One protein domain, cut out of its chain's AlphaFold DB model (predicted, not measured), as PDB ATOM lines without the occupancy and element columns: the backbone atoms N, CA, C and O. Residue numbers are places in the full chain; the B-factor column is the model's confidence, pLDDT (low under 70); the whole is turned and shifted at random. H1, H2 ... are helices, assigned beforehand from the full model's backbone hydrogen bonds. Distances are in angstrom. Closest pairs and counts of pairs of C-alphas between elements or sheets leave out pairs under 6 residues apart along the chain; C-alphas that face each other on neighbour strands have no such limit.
ATOM      1  N   ASN A  32       1.064 -16.356 -47.667       68.81
ATOM      2  CA  ASN A  32       1.336 -15.239 -46.759       68.81
ATOM      3  C   ASN A  32       2.658 -14.530 -47.108       68.81
ATOM      4  O   ASN A  32       3.732 -14.934 -46.662       68.81
ATOM      5  N   ARG A  33       2.587 -13.431 -47.871       70.62
ATOM      6  CA  ARG A  33       3.768 -12.624 -48.250       70.62
ATOM      7  C   ARG A  33       4.478 -11.998 -47.043       70.62
ATOM      8  O   ARG A  33       5.701 -11.957 -47.017       70.62
ATOM      9  N   TYR A  34       3.728 -11.591 -46.019       74.44
ATOM     10  CA  TYR A  34       4.280 -11.037 -44.778       74.44
ATOM     11  C   TYR A  34       5.113 -12.054 -43.987       74.44
ATOM     12  O   TYR A  34       6.142 -11.697 -43.423       74.44
ATOM     13  N   LEU A  35       4.723 -13.334 -44.015       73.06
ATOM     14  CA  LEU A  35       5.478 -14.410 -43.371       73.06
ATOM     15  C   LEU A  35       6.826 -14.636 -44.072       73.06
ATOM     16  O   LEU A  35       7.846 -14.808 -43.413       73.06
ATOM     17  N   ALA A  36       6.842 -14.585 -45.408       73.56
ATOM     18  CA  ALA A  36       8.070 -14.718 -46.191       73.56
ATOM     19  C   ALA A  36       9.040 -13.552 -45.938       73.56
ATOM     20  O   ALA A  36      10.236 -13.772 -45.778       73.56
ATOM     21  N   ILE A  37       8.519 -12.323 -45.848       79.25
ATOM     22  CA  ILE A  37       9.315 -11.134 -45.511       79.25
ATOM     23  C   ILE A  37       9.869 -11.243 -44.081       79.25
ATOM     24  O   ILE A  37      11.048 -10.969 -43.865       79.25
ATOM     25  N   GLY A  38       9.059 -11.703 -43.122       81.38
ATOM     26  CA  GLY A  38       9.495 -11.929 -41.741       81.38
ATOM     27  C   GLY A  38      10.605 -12.978 -41.626       81.38
ATOM     28  O   GLY A  38      11.618 -12.732 -40.979       81.38
ATOM     29  N   LEU A  39      10.470 -14.116 -42.312       81.56
ATOM     30  CA  LEU A  39      11.500 -15.164 -42.339       81.56
ATOM     31  C   LEU A  39      12.806 -14.683 -42.977       81.56
ATOM     32  O   LEU A  39      13.887 -15.025 -42.503       81.56
ATOM     33  N   LEU A  40      12.711 -13.860 -44.019       82.88
ATOM     34  CA  LEU A  40      13.871 -13.272 -44.680       82.88
ATOM     35  C   LEU A  40      14.597 -12.281 -43.756       82.88
ATOM     36  O   LEU A  40      15.823 -12.318 -43.664       82.88
ATOM     37  N   ALA A  41      13.858 -11.464 -43.000       83.12
ATOM     38  CA  ALA A  41      14.435 -10.580 -41.986       83.12
ATOM     39  C   ALA A  41      15.146 -11.366 -40.866       83.12
ATOM     40  O   ALA A  41      16.264 -11.016 -40.485       83.12
ATOM     41  N   VAL A  42      14.547 -12.463 -40.390       85.06
ATOM     42  CA  VAL A  42      15.156 -13.352 -39.384       85.06
ATOM     43  C   VAL A  42      16.410 -14.040 -39.929       85.06
ATOM     44  O   VAL A  42      17.414 -14.115 -39.223       85.06
ATOM     45  N   PHE A  43      16.393 -14.490 -41.187       87.25
ATOM     46  CA  PHE A  43      17.551 -15.104 -41.843       87.25
ATOM     47  C   PHE A  43      18.745 -14.144 -41.903       87.25
ATOM     48  O   PHE A  43      19.845 -14.502 -41.485       87.25
ATOM     49  N   PHE A  44      18.532 -12.910 -42.372       85.25
ATOM     50  CA  PHE A  44      19.605 -11.917 -42.445       85.25
ATOM     51  C   PHE A  44      20.095 -11.490 -41.059       85.25
ATOM     52  O   PHE A  44      21.295 -11.319 -40.864       85.25
ATOM     53  N   TYR A  45      19.204 -11.391 -40.073       85.50
ATOM     54  CA  TYR A  45      19.596 -11.123 -38.692       85.50
ATOM     55  C   TYR A  45      20.478 -12.244 -38.112       85.50
ATOM     56  O   TYR A  45      21.551 -11.968 -37.573       85.50
ATOM     57  N   ALA A  46      20.091 -13.509 -38.300       84.31
ATOM     58  CA  ALA A  46      20.875 -14.667 -37.869       84.31
ATOM     59  C   ALA A  46      22.232 -14.755 -38.588       84.31
ATOM     60  O   ALA A  46      23.255 -15.013 -37.951       84.31
ATOM     61  N   ALA A  47      22.267 -14.474 -39.894       85.25
ATOM     62  CA  ALA A  47      23.510 -14.407 -40.656       85.25
ATOM     63  C   ALA A  47      24.425 -13.268 -40.170       85.25
ATOM     64  O   ALA A  47      25.635 -13.456 -40.081       85.25
ATOM     65  N   GLY A  48      23.865 -12.114 -39.791       84.12
ATOM     66  CA  GLY A  48      24.614 -10.997 -39.208       84.12
ATOM     67  C   GLY A  48      25.206 -11.303 -37.826       84.12
ATOM     68  O   GLY A  48      26.330 -10.888 -37.542       84.12
ATOM     69  N   LEU A  49      24.505 -12.073 -36.986       84.50
ATOM     70  CA  LEU A  49      25.040 -12.569 -35.710       84.50
ATOM     71  C   LEU A  49      26.168 -13.588 -35.922       84.50
ATOM     72  O   LEU A  49      27.208 -13.510 -35.270       84.50
ATOM     73  N   LEU A  50      25.991 -14.509 -36.874       83.25
ATOM     74  CA  LEU A  50      27.022 -15.481 -37.241       83.25
ATOM     75  C   LEU A  50      28.262 -14.781 -37.823       83.25
ATOM     76  O   LEU A  50      29.385 -15.167 -37.516       83.25
ATOM     77  N   ALA A  51      28.071 -13.717 -38.607       83.19
ATOM     78  CA  ALA A  51      29.153 -12.904 -39.158       83.19
ATOM     79  C   ALA A  51      29.974 -12.196 -38.069       83.19
ATOM     80  O   ALA A  51      31.200 -12.173 -38.155       83.19
ATOM     81  N   GLN A  52      29.319 -11.670 -37.024       82.25
ATOM     82  CA  GLN A  52      30.005 -11.110 -35.853       82.25
ATOM     83  C   GLN A  52      30.849 -12.178 -35.155       82.25
ATOM     84  O   GLN A  52      32.035 -11.970 -34.920       82.25
ATOM     85  N   LEU A  53      30.274 -13.361 -34.936       81.50
ATOM     86  CA  LEU A  53      30.961 -14.470 -34.279       81.50
ATOM     87  C   LEU A  53      32.158 -14.994 -35.093       81.50
ATOM     88  O   LEU A  53      33.201 -15.318 -34.529       81.50
ATOM     89  N   LEU A  54      32.039 -15.048 -36.423       80.94
ATOM     90  CA  LEU A  54      33.135 -15.426 -37.321       80.94
ATOM     91  C   LEU A  54      34.229 -14.352 -37.391       80.94
ATOM     92  O   LEU A  54      35.408 -14.698 -37.429       80.94
ATOM     93  N   SER A  55      33.854 -13.069 -37.388       80.31
ATOM     94  CA  SER A  55      34.794 -11.942 -37.357       80.31
ATOM     95  C   SER A  55      35.596 -11.919 -36.056       80.31
ATOM     96  O   SER A  55      36.817 -11.779 -36.090       80.31
ATOM     97  N   ASP A  56      34.927 -12.082 -34.914       78.38
ATOM     98  CA  ASP A  56      35.578 -12.069 -33.603       78.38
ATOM     99  C   ASP A  56      36.455 -13.310 -33.419       78.38
ATOM    100  O   ASP A  56      37.601 -13.192 -32.994       78.38
ATOM    101  N   ARG A  57      35.998 -14.485 -33.879       74.44
ATOM    102  CA  ARG A  57      36.820 -15.704 -33.925       74.44
ATOM    103  C   ARG A  57      38.033 -15.570 -34.849       74.44
ATOM    104  O   ARG A  57      39.088 -16.105 -34.535       74.44
ATOM    105  N   GLY A  58      37.902 -14.870 -35.976       72.75
ATOM    106  CA  GLY A  58      39.003 -14.636 -36.914       72.75
ATOM    107  C   GLY A  58      40.084 -13.687 -36.385       72.75
ATOM    108  O   GLY A  58      41.205 -13.712 -36.884       72.75
ATOM    109  N   ARG A  59      39.758 -12.864 -35.380       71.62
ATOM    110  CA  ARG A  59      40.682 -11.927 -34.712       71.62
ATOM    111  C   ARG A  59      41.149 -12.416 -33.340       71.62
ATOM    112  O   ARG A  59      41.916 -11.722 -32.679       71.62
ATOM    113  N   TRP A  60      40.675 -13.581 -32.913       74.62
ATOM    114  CA  TRP A  60      40.919 -14.121 -31.586       74.62
ATOM    115  C   TRP A  60      42.303 -14.774 -31.483       74.62
ATOM    116  O   TRP A  60      42.696 -15.569 -32.338       74.62
ATOM    117  N   LEU A  61      43.024 -14.457 -30.405       70.06
ATOM    118  CA  LEU A  61      44.316 -15.045 -30.048       70.06
ATOM    119  C   LEU A  61      44.159 -15.939 -28.801       70.06
ATOM    120  O   LEU A  61      43.352 -15.611 -27.924       70.06
ATOM    121  N   PRO A  62      44.930 -17.037 -28.671       65.44
ATOM    122  CA  PRO A  62      44.822 -17.940 -27.525       65.44
ATOM    123  C   PRO A  62      45.090 -17.203 -26.204       65.44
ATOM    124  O   PRO A  62      46.169 -16.645 -26.018       65.44
ATOM    125  N   GLY A  63      44.111 -17.207 -25.293       65.38
ATOM    126  CA  GLY A  63      44.204 -16.570 -23.970       65.38
ATOM    127  C   GLY A  63      43.352 -15.308 -23.774       65.38
ATOM    128  O   GLY A  63      43.315 -14.792 -22.662       65.38
ATOM    129  N   GLN A  64      42.645 -14.823 -24.802       68.50
ATOM    130  CA  GLN A  64      41.647 -13.751 -24.658       68.50
ATOM    131  C   GLN A  64      40.228 -14.305 -24.468       68.50
ATOM    132  O   GLN A  64      39.886 -15.360 -25.004       68.50
ATOM    133  N   GLU A  65      39.378 -13.582 -23.734       65.75
ATOM    134  CA  GLU A  65      37.955 -13.918 -23.619       65.75
ATOM    135  C   GLU A  65      37.226 -13.631 -24.939       65.75
ATOM    136  O   GLU A  65      37.408 -12.586 -25.562       65.75
ATOM    137  N   LEU A  66      36.399 -14.577 -25.388       70.25
ATOM    138  CA  LEU A  66      35.609 -14.414 -26.604       70.25
ATOM    139  C   LEU A  66      34.372 -13.563 -26.289       70.25
ATOM    140  O   LEU A  66      33.492 -13.990 -25.541       70.25
ATOM    141  N   HIS A  67      34.288 -12.364 -26.861       68.56
ATOM    142  CA  HIS A  67      33.128 -11.499 -26.667       68.56
ATOM    143  C   HIS A  67      31.890 -12.048 -27.389       68.56
ATOM    144  O   HIS A  67      31.961 -12.521 -28.523       68.56
ATOM    145  N   LEU A  68      30.735 -11.983 -26.719       73.25
ATOM    146  CA  LEU A  68      29.457 -12.390 -27.299       73.25
ATOM    147  C   LEU A  68      29.018 -11.403 -28.395       73.25
ATOM    148  O   LEU A  68      29.210 -10.191 -28.246       73.25
ATOM    149  N   PRO A  69      28.380 -11.891 -29.476       77.25
ATOM    150  CA  PRO A  69      27.879 -11.035 -30.539       77.25
ATOM    151  C   PRO A  69      26.799 -10.090 -30.003       77.25
ATOM    152  O   PRO A  69      25.974 -10.441 -29.160       77.25
ATOM    153  N   SER A  70      26.788  -8.865 -30.519       79.00
ATOM    154  CA  SER A  70      25.812  -7.857 -30.118       79.00
ATOM    155  C   SER A  70      24.448  -8.124 -30.757       79.00
ATOM    156  O   SER A  70      24.337  -8.231 -31.976       79.00
ATOM    157  N   LEU A  71      23.386  -8.124 -29.947       75.00
ATOM    158  CA  LEU A  71      21.996  -8.309 -30.397       75.00
ATOM    159  C   LEU A  71      21.409  -7.079 -31.124       75.00
ATOM    160  O   LEU A  71      20.214  -7.013 -31.395       75.00
ATOM    161  N   ASN A  72      22.237  -6.081 -31.438       81.88
ATOM    162  CA  ASN A  72      21.794  -4.853 -32.087       81.88
ATOM    163  C   ASN A  72      21.564  -5.087 -33.595       81.88
ATOM    164  O   ASN A  72      22.528  -5.383 -34.316       81.88
ATOM    165  N   PRO A  73      20.336  -4.881 -34.121       74.62
ATOM    166  CA  PRO A  73      20.005  -5.175 -35.521       74.62
ATOM    167  C   PRO A  73      20.830  -4.374 -36.532       74.62
ATOM    168  O   PRO A  73      21.264  -4.909 -37.550       74.62
ATOM    169  N   PHE A  74      21.123  -3.107 -36.225       78.88
ATOM    170  CA  PHE A  74      21.908  -2.231 -37.099       78.88
ATOM    171  C   PHE A  74      23.361  -2.699 -37.259       78.88
ATOM    172  O   PHE A  74      23.924  -2.617 -38.349       78.88
ATOM    173  N   ARG A  75      23.959  -3.256 -36.199       75.00
ATOM    174  CA  ARG A  75      25.330  -3.787 -36.236       75.00
ATOM    175  C   ARG A  75      25.394  -5.141 -36.941       75.00
ATOM    176  O   ARG A  75      26.356  -5.408 -37.656       75.00
ATOM    177  N   CYS A  76      24.346  -5.957 -36.810       77.56
ATOM    178  CA  CYS A  76      24.178  -7.190 -37.585       77.56
ATOM    179  C   CYS A  76      24.068  -6.895 -39.087       77.56
ATOM    180  O   CYS A  76      24.719  -7.557 -39.892       77.56
ATOM    181  N   PHE A  77      23.317  -5.853 -39.453       77.81
ATOM    182  CA  PHE A  77      23.185  -5.416 -40.841       77.81
ATOM    183  C   PHE A  77      24.480  -4.817 -41.406       77.81
ATOM    184  O   PHE A  77      24.858  -5.121 -42.532       77.81
ATOM    185  N   ALA A  78      25.214  -4.027 -40.619       78.31
ATOM    186  CA  ALA A  78      26.510  -3.495 -41.044       78.31
ATOM    187  C   ALA A  78      27.555  -4.607 -41.278       78.31
ATOM    188  O   ALA A  78      28.319  -4.555 -42.239       78.31
ATOM    189  N   MET A  79      27.559  -5.641 -40.431       78.81
ATOM    190  CA  MET A  79      28.473  -6.787 -40.544       78.81
ATOM    191  C   MET A  79      28.189  -7.684 -41.757       78.81
ATOM    192  O   MET A  79      29.113  -8.318 -42.267       78.81
ATOM    193  N   LEU A  80      26.956  -7.703 -42.274       78.75
ATOM    194  CA  LEU A  80      26.593  -8.449 -43.486       78.75
ATOM    195  C   LEU A  80      27.349  -7.981 -44.740       78.75
ATOM    196  O   LEU A  80      27.588  -8.785 -45.636       78.75
ATOM    197  N   LEU A  81      27.759  -6.710 -44.793       80.38
ATOM    198  CA  LEU A  81      28.496  -6.125 -45.922       80.38
ATOM    199  C   LEU A  81      30.005  -6.431 -45.894       80.38
ATOM    200  O   LEU A  81      30.743  -6.000 -46.777       80.38
ATOM    201  N   THR A  82      30.480  -7.164 -44.886       82.69
ATOM    202  CA  THR A  82      31.889  -7.552 -44.753       82.69
ATOM    203  C   THR A  82      32.165  -8.914 -45.410       82.69
ATOM    204  O   THR A  82      31.233  -9.694 -45.624       82.69
ATOM    205  N   PRO A  83      33.438  -9.274 -45.678       81.56
ATOM    206  CA  PRO A  83      33.785 -10.596 -46.210       81.56
ATOM    207  C   PRO A  83      33.294 -11.754 -45.323       81.56
ATOM    208  O   PRO A  83      32.865 -12.786 -45.835       81.56
ATOM    209  N   TYR A  84      33.283 -11.557 -43.999       82.38
ATOM    210  CA  TYR A  84      32.750 -12.517 -43.023       82.38
ATOM    211  C   TYR A  84      31.215 -12.613 -43.059       82.38
ATOM    212  O   TYR A  84      30.649 -13.659 -42.752       82.38
ATOM    213  N   GLY A  85      30.528 -11.544 -43.475       83.00
ATOM    214  CA  GLY A  85      29.087 -11.541 -43.727       83.00
ATOM    215  C   GLY A  85      28.699 -12.422 -44.911       83.00
ATOM    216  O   GLY A  85      27.774 -13.228 -44.812       83.00
ATOM    217  N   ALA A  86      29.454 -12.339 -46.008       82.50
ATOM    218  CA  ALA A  86      29.220 -13.167 -47.189       82.50
ATOM    219  C   ALA A  86      29.415 -14.668 -46.897       82.50
ATOM    220  O   ALA A  86      28.592 -15.488 -47.310       82.50
ATOM    221  N   THR A  87      30.457 -15.038 -46.142       83.94
ATOM    222  CA  THR A  87      30.692 -16.439 -45.747       83.94
ATOM    223  C   THR A  87      29.627 -16.950 -44.776       83.94
ATOM    224  O   THR A  87      29.177 -18.087 -44.918       83.94
ATOM    225  N   ALA A  88      29.159 -16.109 -43.848       85.56
ATOM    226  CA  ALA A  88      28.068 -16.438 -42.935       85.56
ATOM    227  C   ALA A  88      26.744 -16.711 -43.668       85.56
ATOM    228  O   ALA A  88      26.077 -17.707 -43.387       85.56
ATOM    229  N   VAL A  89      26.379 -15.863 -44.637       87.12
ATOM    230  CA  VAL A  89      25.163 -16.035 -45.451       87.12
ATOM    231  C   VAL A  89      25.227 -17.322 -46.270       87.12
ATOM    232  O   VAL A  89      24.261 -18.084 -46.279       87.12
ATOM    233  N   LEU A  90      26.361 -17.595 -46.926       86.44
ATOM    234  CA  LEU A  90      26.546 -18.817 -47.715       86.44
ATOM    235  C   LEU A  90      26.501 -20.077 -46.844       86.44
ATOM    236  O   LEU A  90      25.834 -21.042 -47.211       86.44
ATOM    237  N   GLY A  91      27.159 -20.062 -45.683       87.69
ATOM    238  CA  GLY A  91      27.154 -21.187 -44.747       87.69
ATOM    239  C   GLY A  91      25.761 -21.483 -44.190       87.69
ATOM    240  O   GLY A  91      25.335 -22.637 -44.175       87.69
ATOM    241  N   LEU A  92      25.015 -20.447 -43.795       89.12
ATOM    242  CA  LEU A  92      23.660 -20.599 -43.262       89.12
ATOM    243  C   LEU A  92      22.676 -21.042 -44.354       89.12
ATOM    244  O   LEU A  92      21.828 -21.898 -44.111       89.12
ATOM    245  N   PHE A  93      22.830 -20.535 -45.581       89.31
ATOM    246  CA  PHE A  93      22.065 -21.010 -46.731       89.31
ATOM    247  C   PHE A  93      22.339 -22.492 -47.026       89.31
ATOM    248  O   PHE A  93      21.393 -23.266 -47.165       89.31
ATOM    249  N   LEU A  94      23.608 -22.912 -47.056       90.06
ATOM    250  CA  LEU A  94      23.984 -24.312 -47.271       90.06
ATOM    251  C   LEU A  94      23.408 -25.222 -46.175       90.06
ATOM    252  O   LEU A  94      22.854 -26.274 -46.480       90.06
ATOM    253  N   PHE A  95      23.478 -24.793 -44.911       89.94
ATOM    254  CA  PHE A  95      22.893 -25.522 -43.788       89.94
ATOM    255  C   PHE A  95      21.379 -25.702 -43.949       89.94
ATOM    256  O   PHE A  95      20.874 -26.810 -43.779       89.94
ATOM    257  N   LEU A  96      20.653 -24.649 -44.341       90.12
ATOM    258  CA  LEU A  96      19.214 -24.742 -44.599       90.12
ATOM    259  C   LEU A  96      18.890 -25.662 -45.778       90.12
ATOM    260  O   LEU A  96      17.909 -26.397 -45.710       90.12
ATOM    261  N   VAL A  97      19.705 -25.662 -46.836       88.75
ATOM    262  CA  VAL A  97      19.536 -26.580 -47.974       88.75
ATOM    263  C   VAL A  97      19.747 -28.032 -47.538       88.75
ATOM    264  O   VAL A  97      18.935 -28.889 -47.882       88.75
ATOM    265  N   ILE A  98      20.782 -28.311 -46.740       89.00
ATOM    266  CA  ILE A  98      21.042 -29.653 -46.197       89.00
ATOM    267  C   ILE A  98      19.900 -30.088 -45.270       89.00
ATOM    268  O   ILE A  98      19.388 -31.196 -45.414       89.00
ATOM    269  N   ALA A  99      19.445 -29.214 -44.369       88.06
ATOM    270  CA  ALA A  99      18.329 -29.494 -43.468       88.06
ATOM    271  C   ALA A  99      17.017 -29.743 -44.234       88.06
ATOM    272  O   ALA A  99      16.283 -30.677 -43.917       88.06
ATOM    273  N   ALA A 100      16.742 -28.955 -45.279       87.31
ATOM    274  CA  ALA A 100      15.587 -29.150 -46.148       87.31
ATOM    275  C   ALA A 100      15.680 -30.465 -46.935       87.31
ATOM    276  O   ALA A 100      14.677 -31.165 -47.058       87.31
ATOM    277  N   SER A 101      16.871 -30.832 -47.419       83.31
ATOM    278  CA  SER A 101      17.113 -32.119 -48.073       83.31
ATOM    279  C   SER A 101      16.884 -33.281 -47.111       83.31
ATOM    280  O   SER A 101      16.200 -34.232 -47.465       83.31
ATOM    281  N   PHE A 102      17.390 -33.192 -45.879       85.12
ATOM    282  CA  PHE A 102      17.196 -34.222 -44.859       85.12
ATOM    283  C   PHE A 102      15.719 -34.357 -44.463       85.12
ATOM    284  O   PHE A 102      15.203 -35.465 -44.350       85.12
ATOM    285  N   PHE A 103      15.007 -33.236 -44.327       84.38
ATOM    286  CA  PHE A 103      13.563 -33.235 -44.091       84.38
ATOM    287  C   PHE A 103      12.787 -33.845 -45.262       84.38
ATOM    288  O   PHE A 103      11.828 -34.579 -45.047       84.38
ATOM    289  N   TRP A 104      13.196 -33.558 -46.499       79.31
ATOM    290  CA  TRP A 104      12.569 -34.126 -47.688       79.31
ATOM    291  C   TRP A 104      12.831 -35.631 -47.808       79.31
ATOM    292  O   TRP A 104      11.898 -36.371 -48.091       79.31
ATOM    293  N   MET A 105      14.050 -36.087 -47.507       77.56
ATOM    294  CA  MET A 105      14.413 -37.509 -47.487       77.56
ATOM    295  C   MET A 105      13.702 -38.295 -46.376       77.56
ATOM    296  O   MET A 105      13.374 -39.456 -46.578       77.56
ATOM    297  N   ASN A 106      13.439 -37.672 -45.222       73.56
ATOM    298  CA  ASN A 106      12.708 -38.296 -44.111       73.56
ATOM    299  C   ASN A 106      11.189 -38.131 -44.202       73.56
ATOM    300  O   ASN A 106      10.459 -38.581 -43.316       73.56
ATOM    301  N   LYS A 107      10.683 -37.448 -45.231       72.56
ATOM    302  CA  LYS A 107       9.247 -37.342 -45.428       72.56
ATOM    303  C   LYS A 107       8.750 -38.694 -45.922       72.56
ATOM    304  O   LYS A 107       9.099 -39.110 -47.016       72.56
TER     305      LYS A 107
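This is residues 32 to 107 of the 327 residues of the protein "Type IV secretory system conjugative DNA transfer family protein" of bacterium 1XD42-8 (UniProt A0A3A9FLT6). Two long helices, H1 and H3, make an open V, joined where the later half of H1 meets the beginning of H3, with short H2 packed at this junction. Residues 59 to 65 stick out beyond it, and the unnamed stretch 59 to 72 folds back to H2. The printed part has 76 residues, is all helix in the order H1, H2, H3, and is loose, with a radius of gyration of the C-alphas of 14.7 A and spans of 46 by 28 by 19 A.

H1, residues 33 to 58, measures 37.1 A from C-alpha 33 at (3.768, -12.624, -48.250). H3, residues 83 to 105, measures 33.2 A and ends at C-alpha 105 at (14.413, -37.509, -47.487). H2, residues 73 to 80, measures 10.8 A.

H1 touches H3 with residues 44 to 55 alone, at a steep tilt of 56 degrees, opposite ways; the closest C-alphas, of Ala 51 and Gly 85, are 4.8 A apart. H1 touches H2 with residues 44 to 52 alone, at a steep tilt of 66 degrees; the closest C-alphas, of Gly 48 and Cys 76, are 4.2 A apart. H2 and H3 only just touch, only at the corner, with 3 pairs of C-alphas within 8 A; the closest, of Met 79 and Gly 85, are 5.8 A apart. In H1, H2 and H3 every O i to N i+4 pair is within hydrogen-bond range.

The C-alphas of Asn 32 and Gly 63, the two farthest apart, are 48.6 A apart. The printed part has no cut; the link H1 to H2 is long. The pLDDT is under 70 at residues 32, 62 to 65 and 67.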